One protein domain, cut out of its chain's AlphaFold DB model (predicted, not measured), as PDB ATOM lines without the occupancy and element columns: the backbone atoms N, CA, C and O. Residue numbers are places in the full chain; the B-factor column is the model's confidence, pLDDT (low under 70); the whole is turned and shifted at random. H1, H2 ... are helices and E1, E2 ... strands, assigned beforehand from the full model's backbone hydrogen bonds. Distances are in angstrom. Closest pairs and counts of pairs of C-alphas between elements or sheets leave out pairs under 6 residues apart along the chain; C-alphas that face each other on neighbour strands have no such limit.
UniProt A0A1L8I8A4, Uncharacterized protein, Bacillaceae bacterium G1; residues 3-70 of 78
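This is residues 3 to 70 of the 78 residues of an uncharacterized protein of Bacillaceae bacterium G1 (UniProt A0A1L8I8A4). A small twisted sheet of four short strands, E2, E4, E5 and E3, makes the middle, with H3 toward one end of the longest axis and the short helices H1 and H2 toward the other. On H3's side the first stretch folds back on itself, residues 3 to 4 pairing with 10 to 11 of E1. The 68 printed residues run E1 E2 H1 H2 E3 E4 E5 H3; the sheet, in the order E2 E4 E5 E3, is mixed, and the class is mixed, helices and strands. The whole is compact, with a radius of gyration of the C-alphas of 10.9 A, and spans 32 by 21 by 20 A.

In the sheet, E2 is residues 18 to 21, 10.4 A long, from C-alpha 18 at (176.187, 123.305, 109.209); E4 is 46 to 49, 9.9 A; E5 is 54 to 57, 9.4 A; E3 is 37 to 39. H3, residues 61 to 69, is 12.0 A long and ends at (169.494, 112.339, 113.272). H1 is 22 to 26, H2 is 29 to 33 and E1 is 10 to 12.

E2 and E4 are antiparallel, with N 47 and O 20 2.8 A apart. The hairpin E4 and E5 has N 48 and O 55 at 2.8 A. E5 and E3 are parallel, with N 38 and O 54 at 2.8 A. E2, H1 H2, E3 form a split strand-helix-strand unit, two strands running the same way with E4 and E5 between them; its crossover is right-handed. H3 is on the sheet at a height of 10.3 A, over E2 and only just over E4, with 3 of its C-alphas there, and runs along the strands; the closest C-alphas of E2 and H3 are Asp 21 and Cys 61, 6.0 A. H1 and H2 only graze the sheet. E1 pairs with no named strand. Every O i to N i+4 pair is within hydrogen-bond range in H3; H1 and H2 each have 0 of 1, but 2 of 2 O i to N i+3 pairs.

The C-alphas farthest apart, Leu 33 and Lys 70, are 32.9 A apart. The printed part has no cut, no link is long, and no printed residue is under 70 in pLDDT.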
ATOM      1  N   ILE A   3     163.089 121.307 112.539       94.75
ATOM      2  CA  ILE A   3     163.917 121.327 113.742       94.75
ATOM      3  C   ILE A   3     163.680 122.665 114.422       94.75
ATOM      4  O   ILE A   3     163.973 123.712 113.849       94.75
ATOM      5  N   ASP A   4     163.180 122.621 115.650       95.31
ATOM      6  CA  ASP A   4     163.234 123.764 116.554       95.31
ATOM      7  C   ASP A   4     164.700 124.037 116.931       95.31
ATOM      8  O   ASP A   4     165.397 123.144 117.436       95.31
ATOM      9  N   ILE A   5     165.158 125.259 116.650       96.69
ATOM     10  CA  ILE A   5     166.508 125.744 116.960       96.69
ATOM     11  C   ILE A   5     166.514 126.802 118.078       96.69
ATOM     12  O   ILE A   5     167.560 127.397 118.348       96.69
ATOM     13  N   GLY A   6     165.389 127.001 118.770       95.56
ATOM     14  CA  GLY A   6     165.213 127.973 119.849       95.56
ATOM     15  C   GLY A   6     164.723 129.340 119.365       95.56
ATOM     16  O   GLY A   6     164.681 129.612 118.168       95.56
ATOM     17  N   GLY A   7     164.336 130.207 120.309       88.69
ATOM     18  CA  GLY A   7     163.842 131.559 120.007       88.69
ATOM     19  C   GLY A   7     162.637 131.559 119.070       88.69
ATOM     20  O   GLY A   7     162.621 132.319 118.107       88.69
ATOM     21  N   GLU A   8     161.712 130.617 119.283       92.31
ATOM     22  CA  GLU A   8     160.507 130.401 118.459       92.31
ATOM     23  C   GLU A   8     160.804 130.099 116.975       92.31
ATOM     24  O   GLU A   8     159.904 130.067 116.137       92.31
ATOM     25  N   THR A   9     162.070 129.836 116.631       96.31
ATOM     26  CA  THR A   9     162.513 129.615 115.255       96.31
ATOM     27  C   THR A   9     162.599 128.127 114.946       96.31
ATOM     28  O   THR A   9     163.330 127.363 115.583       96.31
ATOM     29  N   VAL A  10     161.893 127.726 113.893       95.81
ATOM     30  CA  VAL A  10     161.872 126.359 113.377       95.81
ATOM     31  C   VAL A  10     162.380 126.359 111.938       95.81
ATOM     32  O   VAL A  10     161.887 127.109 111.097       95.81
ATOM     33  N   LEU A  11     163.357 125.503 111.636       96.56
ATOM     34  CA  LEU A  11     163.953 125.374 110.302       96.56
ATOM     35  C   LEU A  11     163.652 124.012 109.687       96.56
ATOM     36  O   LEU A  11     163.510 123.018 110.397       96.56
ATOM     37  N   ARG A  12     163.610 123.922 108.355       95.38
ATOM     38  CA  ARG A  12     163.619 122.613 107.688       95.38
ATOM     39  C   ARG A  12     165.003 121.999 107.846       95.38
ATOM     40  O   ARG A  12     165.997 122.662 107.570       95.38
ATOM     41  N   SER A  13     165.075 120.713 108.189       94.31
ATOM     42  CA  SER A  13     166.358 120.012 108.356       94.31
ATOM     43  C   SER A  13     167.260 120.125 107.123       94.31
ATOM     44  O   SER A  13     168.465 120.263 107.259       94.31
ATOM     45  N   ARG A  14     166.665 120.108 105.921       95.00
ATOM     46  CA  ARG A  14     167.386 120.218 104.642       95.00
ATOM     47  C   ARG A  14     168.004 121.599 104.391       95.00
ATOM     48  O   ARG A  14     168.889 121.710 103.556       95.00
ATOM     49  N   ASP A  15     167.506 122.633 105.071       96.75
ATOM     50  CA  ASP A  15     167.994 124.006 104.919       96.75
ATOM     51  C   ASP A  15     169.135 124.294 105.918       96.75
ATOM     52  O   ASP A  15     169.728 125.369 105.885       96.75
ATOM     53  N   ILE A  16     169.464 123.345 106.808       96.88
ATOM     54  CA  ILE A  16     170.612 123.442 107.713       96.88
ATOM     55  C   ILE A  16     171.855 122.935 106.982       96.88
ATOM     56  O   ILE A  16     171.982 121.748 106.694       96.88
ATOM     57  N   VAL A  17     172.789 123.846 106.720       97.19
ATOM     58  CA  VAL A  17     174.058 123.563 106.034       97.19
ATOM     59  C   VAL A  17     175.104 123.047 107.020       97.19
ATOM     60  O   VAL A  17     175.814 122.088 106.734       97.19
ATOM     61  N   ALA A  18     175.206 123.675 108.194       96.19
ATOM     62  CA  ALA A  18     176.187 123.305 109.209       96.19
ATOM     63  C   ALA A  18     175.756 123.737 110.617       96.19
ATOM     64  O   ALA A  18     174.964 124.665 110.788       96.19
ATOM     65  N   ILE A  19     176.314 123.066 111.629       97.62
ATOM     66  CA  ILE A  19     176.143 123.404 113.048       97.62
ATOM     67  C   ILE A  19     177.516 123.420 113.720       97.62
ATOM     68  O   ILE A  19     178.193 122.382 113.759       97.62
ATOM     69  N   PHE A  20     177.875 124.562 114.302       97.12
ATOM     70  CA  PHE A  20     179.124 124.792 115.031       97.12
ATOM     71  C   PHE A  20     178.869 125.087 116.503       97.12
ATOM     72  O   PHE A  20     177.839 125.650 116.865       97.12
ATOM     73  N   ASP A  21     179.827 124.738 117.356       96.94
ATOM     74  CA  ASP A  21     179.800 125.153 118.756       96.94
ATOM     75  C   ASP A  21     179.999 126.667 118.877       96.94
ATOM     76  O   ASP A  21     180.738 127.261 118.088       96.94
ATOM     77  N   ALA A  22     179.373 127.295 119.877       95.69
ATOM     78  CA  ALA A  22     179.508 128.734 120.112       95.69
ATOM     79  C   ALA A  22     180.962 129.184 120.329       95.69
ATOM     80  O   ALA A  22     181.278 130.358 120.132       95.69
ATOM     81  N   SER A  23     181.867 128.261 120.667       95.25
ATOM     82  CA  SER A  23     183.305 128.521 120.753       95.25
ATOM     83  C   SER A  23     183.897 129.128 119.476       95.25
ATOM     84  O   SER A  23     184.869 129.875 119.583       95.25
ATOM     85  N   ILE A  24     183.304 128.899 118.294       94.00
ATOM     86  CA  ILE A  24     183.766 129.516 117.037       94.00
ATOM     87  C   ILE A  24     183.697 131.049 117.075       94.00
ATOM     88  O   ILE A  24     184.552 131.723 116.504       94.00
ATOM     89  N   LEU A  25     182.750 131.616 117.830       92.25
ATOM     90  CA  LEU A  25     182.578 133.066 117.967       92.25
ATOM     91  C   LEU A  25     183.738 133.730 118.721       92.25
ATOM     92  O   LEU A  25     183.913 134.942 118.630       92.25
ATOM     93  N   LYS A  26     184.561 132.959 119.450       90.31
ATOM     94  CA  LYS A  26     185.787 133.488 120.072       90.31
ATOM     95  C   LYS A  26     186.828 133.886 119.025       90.31
ATOM     96  O   LYS A  26     187.568 134.837 119.253       90.31
ATOM     97  N   GLN A  27     186.883 133.145 117.919       89.12
ATOM     98  CA  GLN A  27     187.834 133.351 116.826       89.12
ATOM     99  C   GLN A  27     187.235 134.163 115.674       89.12
ATOM    100  O   GLN A  27     187.979 134.798 114.941       89.12
ATOM    101  N   GLN A  28     185.912 134.125 115.516       87.94
ATOM    102  CA  GLN A  28     185.175 134.718 114.399       87.94
ATOM    103  C   GLN A  28     184.107 135.673 114.942       87.94
ATOM    104  O   GLN A  28     182.906 135.393 114.880       87.94
ATOM    105  N   LYS A  29     184.538 136.779 115.558       86.25
ATOM    106  CA  LYS A  29     183.619 137.750 116.181       86.25
ATOM    107  C   LYS A  29     182.788 138.492 115.136       86.25
ATOM    108  O   LYS A  29     181.668 138.897 115.415       86.25
ATOM    109  N   GLU A  30     183.314 138.622 113.927       88.69
ATOM    110  CA  GLU A  30     182.707 139.306 112.790       88.69
ATOM    111  C   GLU A  30     181.426 138.608 112.315       88.69
ATOM    112  O   GLU A  30     180.548 139.257 111.751       88.69
ATOM    113  N   LEU A  31     181.267 137.307 112.599       87.25
ATOM    114  CA  LEU A  31     180.047 136.561 112.274       87.25
ATOM    115  C   LEU A  31     178.799 137.171 112.915       87.25
ATOM    116  O   LEU A  31     177.728 137.113 112.317       87.25
ATOM    117  N   THR A  32     178.921 137.763 114.107       89.75
ATOM    118  CA  THR A  32     177.779 138.381 114.799       89.75
ATOM    119  C   THR A  32     177.434 139.770 114.265       89.75
ATOM    120  O   THR A  32     176.364 140.289 114.573       89.75
ATOM    121  N   LEU A  33     178.318 140.358 113.453       91.88
ATOM    122  CA  LEU A  33     178.123 141.649 112.794       91.88
ATOM    123  C   LEU A  33     177.535 141.500 111.385       91.88
ATOM    124  O   LEU A  33     177.172 142.496 110.762       91.88
ATOM    125  N   ALA A  34     177.449 140.273 110.865       91.06
ATOM    126  CA  ALA A  34     176.890 140.017 109.549       91.06
ATOM    127  C   ALA A  34     175.404 140.430 109.496       91.06
ATOM    128  O   ALA A  34     174.654 140.153 110.435       91.06
ATOM    129  N   PRO A  35     174.924 141.032 108.391       94.44
ATOM    130  CA  PRO A  35     173.544 141.526 108.289       94.44
ATOM    131  C   PRO A  35     172.492 140.412 108.381       94.44
ATOM    132  O   PRO A  35     171.326 140.665 108.671       94.44
ATOM    133  N   ASN A  36     172.896 139.169 108.129       95.81
ATOM    134  CA  ASN A  36     172.055 137.984 108.205       95.81
ATOM    135  C   ASN A  36     172.249 137.178 109.503       95.81
ATOM    136  O   ASN A  36     171.732 136.059 109.604       95.81
ATOM    137  N   TRP A  37     172.974 137.725 110.484       96.38
ATOM    138  CA  TRP A  37     173.066 137.164 111.827       96.38
ATOM    139  C   TRP A  37     171.744 137.341 112.579       96.38
ATOM    140  O   TRP A  37     171.170 138.429 112.629       96.38
ATOM    141  N   ARG A  38     171.262 136.267 113.204       96.94
ATOM    142  CA  ARG A  38     170.075 136.282 114.063       96.94
ATOM    143  C   ARG A  38     170.375 135.595 115.384       96.94
ATOM    144  O   ARG A  38     170.671 134.405 115.424       96.94
ATOM    145  N   MET A  39     170.262 136.338 116.476       95.88
ATOM    146  CA  MET A  39     170.398 135.791 117.821       95.88
ATOM    147  C   MET A  39     169.032 135.319 118.328       95.88
ATOM    148  O   MET A  39     168.085 136.098 118.362       95.88
ATOM    149  N   LEU A  40     168.929 134.047 118.714       96.31
ATOM    150  CA  LEU A  40     167.663 133.391 119.080       96.31
ATOM    151  C   LEU A  40     167.439 133.290 120.599       96.31
ATOM    152  O   LEU A  40     166.553 132.579 121.064       96.31
ATOM    153  N   GLY A  41     168.265 133.960 121.399       92.69
ATOM    154  CA  GLY A  41     168.149 133.977 122.853       92.69
ATOM    155  C   GLY A  41     169.291 134.739 123.514       92.69
ATOM    156  O   GLY A  41     170.216 135.192 122.850       92.69
ATOM    157  N   HIS A  42     169.245 134.852 124.841       90.50
ATOM    158  CA  HIS A  42     170.254 135.591 125.612       90.50
ATOM    159  C   HIS A  42     171.646 134.945 125.612       90.50
ATOM    160  O   HIS A  42     172.635 135.622 125.876       90.50
ATOM    161  N   GLN A  43     171.737 133.640 125.348       93.62
ATOM    162  CA  GLN A  43     173.004 132.920 125.276       93.62
ATOM    163  C   GLN A  43     173.097 132.145 123.971       93.62
ATOM    164  O   GLN A  43     172.135 131.506 123.548       93.62
ATOM    165  N   VAL A  44     174.289 132.152 123.379       96.50
ATOM    166  CA  VAL A  44     174.601 131.355 122.196       96.50
ATOM    167  C   VAL A  44     175.378 130.122 122.638       96.50
ATOM    168  O   VAL A  44     176.473 130.231 123.183       96.50
ATOM    169  N   LYS A  45     174.800 128.942 122.408       97.69
ATOM    170  CA  LYS A  45     175.423 127.632 122.662       97.69
ATOM    171  C   LYS A  45     175.841 126.938 121.369       97.69
ATOM    172  O   LYS A  45     176.700 126.061 121.398       97.69
ATOM    173  N   SER A  46     175.257 127.323 120.239       98.06
ATOM    174  CA  SER A  46     175.677 126.868 118.916       98.06
ATOM    175  C   SER A  46     175.387 127.910 117.843       98.06
ATOM    176  O   SER A  46     174.574 128.814 118.036       98.06
ATOM    177  N   VAL A  47     176.057 127.772 116.704       97.56
ATOM    178  CA  VAL A  47     175.815 128.545 115.488       97.56
ATOM    179  C   VAL A  47     175.244 127.610 114.429       97.56
ATOM    180  O   VAL A  47     175.862 126.596 114.099       97.56
ATOM    181  N   VAL A  48     174.070 127.945 113.895       97.75
ATOM    182  CA  VAL A  48     173.397 127.191 112.827       97.75
ATOM    183  C   VAL A  48     173.487 127.987 111.531       97.75
ATOM    184  O   VAL A  48     173.015 129.120 111.461       97.75
ATOM    185  N   LEU A  49     174.087 127.390 110.502       96.75
ATOM    186  CA  LEU A  49     174.176 127.980 109.170       96.75
ATOM    187  C   LEU A  49     173.061 127.468 108.270       96.75
ATOM    188  O   LEU A  49     172.814 126.264 108.186       96.75
ATOM    189  N   THR A  50     172.451 128.395 107.544       97.38
ATOM    190  CA  THR A  50     171.517 128.133 106.444       97.38
ATOM    191  C   THR A  50     171.982 128.891 105.198       97.38
ATOM    192  O   THR A  50     172.846 129.761 105.318       97.38
ATOM    193  N   PRO A  51     171.408 128.640 104.006       97.50
ATOM    194  CA  PRO A  51     171.781 129.377 102.798       97.50
ATOM    195  C   PRO A  51     171.562 130.893 102.884       97.50
ATOM    196  O   PRO A  51     172.174 131.638 102.129       97.50
ATOM    197  N   THR A  52     170.674 131.356 103.770       96.06
ATOM    198  CA  THR A  52     170.274 132.772 103.841       96.06
ATOM    199  C   THR A  52     170.674 133.451 105.147       96.06
ATOM    200  O   THR A  52     170.954 134.646 105.148       96.06
ATOM    201  N   HIS A  53     170.740 132.709 106.254       97.25
ATOM    202  CA  HIS A  53     170.936 133.258 107.596       97.25
ATOM    203  C   HIS A  53     171.933 132.456 108.431       97.25
ATOM    204  O   HIS A  53     172.069 131.236 108.283       97.25
ATOM    205  N   VAL A  54     172.561 133.165 109.368       96.81
ATOM    206  CA  VAL A  54     173.405 132.609 110.427       96.81
ATOM    207  C   VAL A  54     172.676 132.798 111.749       96.81
ATOM    208  O   VAL A  54     172.370 133.923 112.131       96.81
ATOM    209  N   TYR A  55     172.393 131.712 112.459       97.81
ATOM    210  CA  TYR A  55     171.654 131.770 113.716       97.81
ATOM    211  C   TYR A  55     172.560 131.479 114.908       97.81
ATOM    212  O   TYR A  55     173.151 130.403 114.988       97.81
ATOM    213  N   GLY A  56     172.606 132.391 115.875       97.56
ATOM    214  CA  GLY A  56     173.099 132.114 117.220       97.56
ATOM    215  C   GLY A  56     172.001 131.446 118.042       97.56
ATOM    216  O   GLY A  56     171.079 132.118 118.505       97.56
ATOM    217  N   SER A  57     172.083 130.129 118.214       98.19
ATOM    218  CA  SER A  57     171.066 129.325 118.894       98.19
ATOM    219  C   SER A  57     171.375 129.138 120.389       98.19
ATOM    220  O   SER A  57     172.523 128.836 120.745       98.19
ATOM    221  N   PRO A  58     170.362 129.215 121.279       97.75
ATOM    222  CA  PRO A  58     170.485 128.830 122.686       97.75
ATOM    223  C   PRO A  58     170.465 127.308 122.897       97.75
ATOM    224  O   PRO A  58     170.529 126.843 124.033       97.75
ATOM    225  N   ILE A  59     170.363 126.504 121.835       97.88
ATOM    226  CA  ILE A  59     170.399 125.040 121.895       97.88
ATOM    227  C   ILE A  59     171.826 124.564 121.600       97.88
ATOM    228  O   ILE A  59     172.535 125.143 120.782       97.88
ATOM    229  N   SER A  60     172.289 123.513 122.281       97.94
ATOM    230  CA  SER A  60     173.631 122.963 122.046       97.94
ATOM    231  C   SER A  60     173.713 122.170 120.738       97.94
ATOM    232  O   SER A  60     172.738 121.549 120.301       97.94
ATOM    233  N   CYS A  61     174.919 122.093 120.165       97.06
ATOM    234  CA  CYS A  61     175.192 121.295 118.965       97.06
ATOM    235  C   CYS A  61     174.744 119.842 119.105       97.06
ATOM    236  O   CYS A  61     174.149 119.285 118.187       97.06
ATOM    237  N   ALA A  62     175.027 119.229 120.258       96.62
ATOM    238  CA  ALA A  62     174.685 117.838 120.524       96.62
ATOM    239  C   ALA A  62     173.169 117.606 120.459       96.62
ATOM    240  O   ALA A  62     172.719 116.641 119.843       96.62
ATOM    241  N   THR A  63     172.372 118.510 121.036       96.38
ATOM    242  CA  THR A  63     170.907 118.414 121.001       96.38
ATOM    243  C   THR A  63     170.370 118.625 119.589       96.38
ATOM    244  O   THR A  63     169.547 117.831 119.135       96.38
ATOM    245  N   LEU A  64     170.861 119.633 118.860       96.19
ATOM    246  CA  LEU A  64     170.435 119.882 117.477       96.19
ATOM    247  C   LEU A  64     170.773 118.712 116.545       96.19
ATOM    248  O   LEU A  64     169.930 118.281 115.763       96.19
ATOM    249  N   ARG A  65     171.976 118.138 116.671       95.00
ATOM    250  CA  ARG A  65     172.400 116.965 115.889       95.00
ATOM    251  C   ARG A  65     171.561 115.729 116.209       95.00
ATOM    252  O   ARG A  65     171.161 115.031 115.286       95.00
ATOM    253  N   LYS A  66     171.224 115.489 117.483       93.56
ATOM    254  CA  LYS A  66     170.296 114.408 117.872       93.56
ATOM    255  C   LYS A  66     168.910 114.596 117.255       93.56
ATOM    256  O   LYS A  66     168.341 113.630 116.757       93.56
ATOM    257  N   ARG A  67     168.385 115.829 117.252       92.75
ATOM    258  CA  ARG A  67     167.105 116.150 116.599       92.75
ATOM    259  C   ARG A  67     167.178 115.890 115.094       92.75
ATOM    260  O   ARG A  67     166.261 115.291 114.565       92.75
ATOM    261  N   LEU A  68     168.269 116.268 114.425       91.31
ATOM    262  CA  LEU A  68     168.464 116.017 112.990       91.31
ATOM    263  C   LEU A  68     168.600 114.535 112.634       91.31
ATOM    264  O   LEU A  68     168.150 114.126 111.569       91.31
ATOM    265  N   ALA A  69     169.230 113.752 113.507       86.69
ATOM    266  CA  ALA A  69     169.494 112.339 113.272       86.69
ATOM    267  C   ALA A  69     168.281 111.435 113.533       86.69
ATOM    268  O   ALA A  69     168.260 110.313 113.037       86.69
ATOM    269  N   LYS A  70     167.284 111.880 114.315       77.12
ATOM    270  CA  LYS A  70     166.100 111.063 114.610       77.12
ATOM    271  C   LYS A  70     165.062 111.239 113.489       77.12
ATOM    272  O   LYS A  70     164.459 112.311 113.416       77.12
TER     273      LYS A  70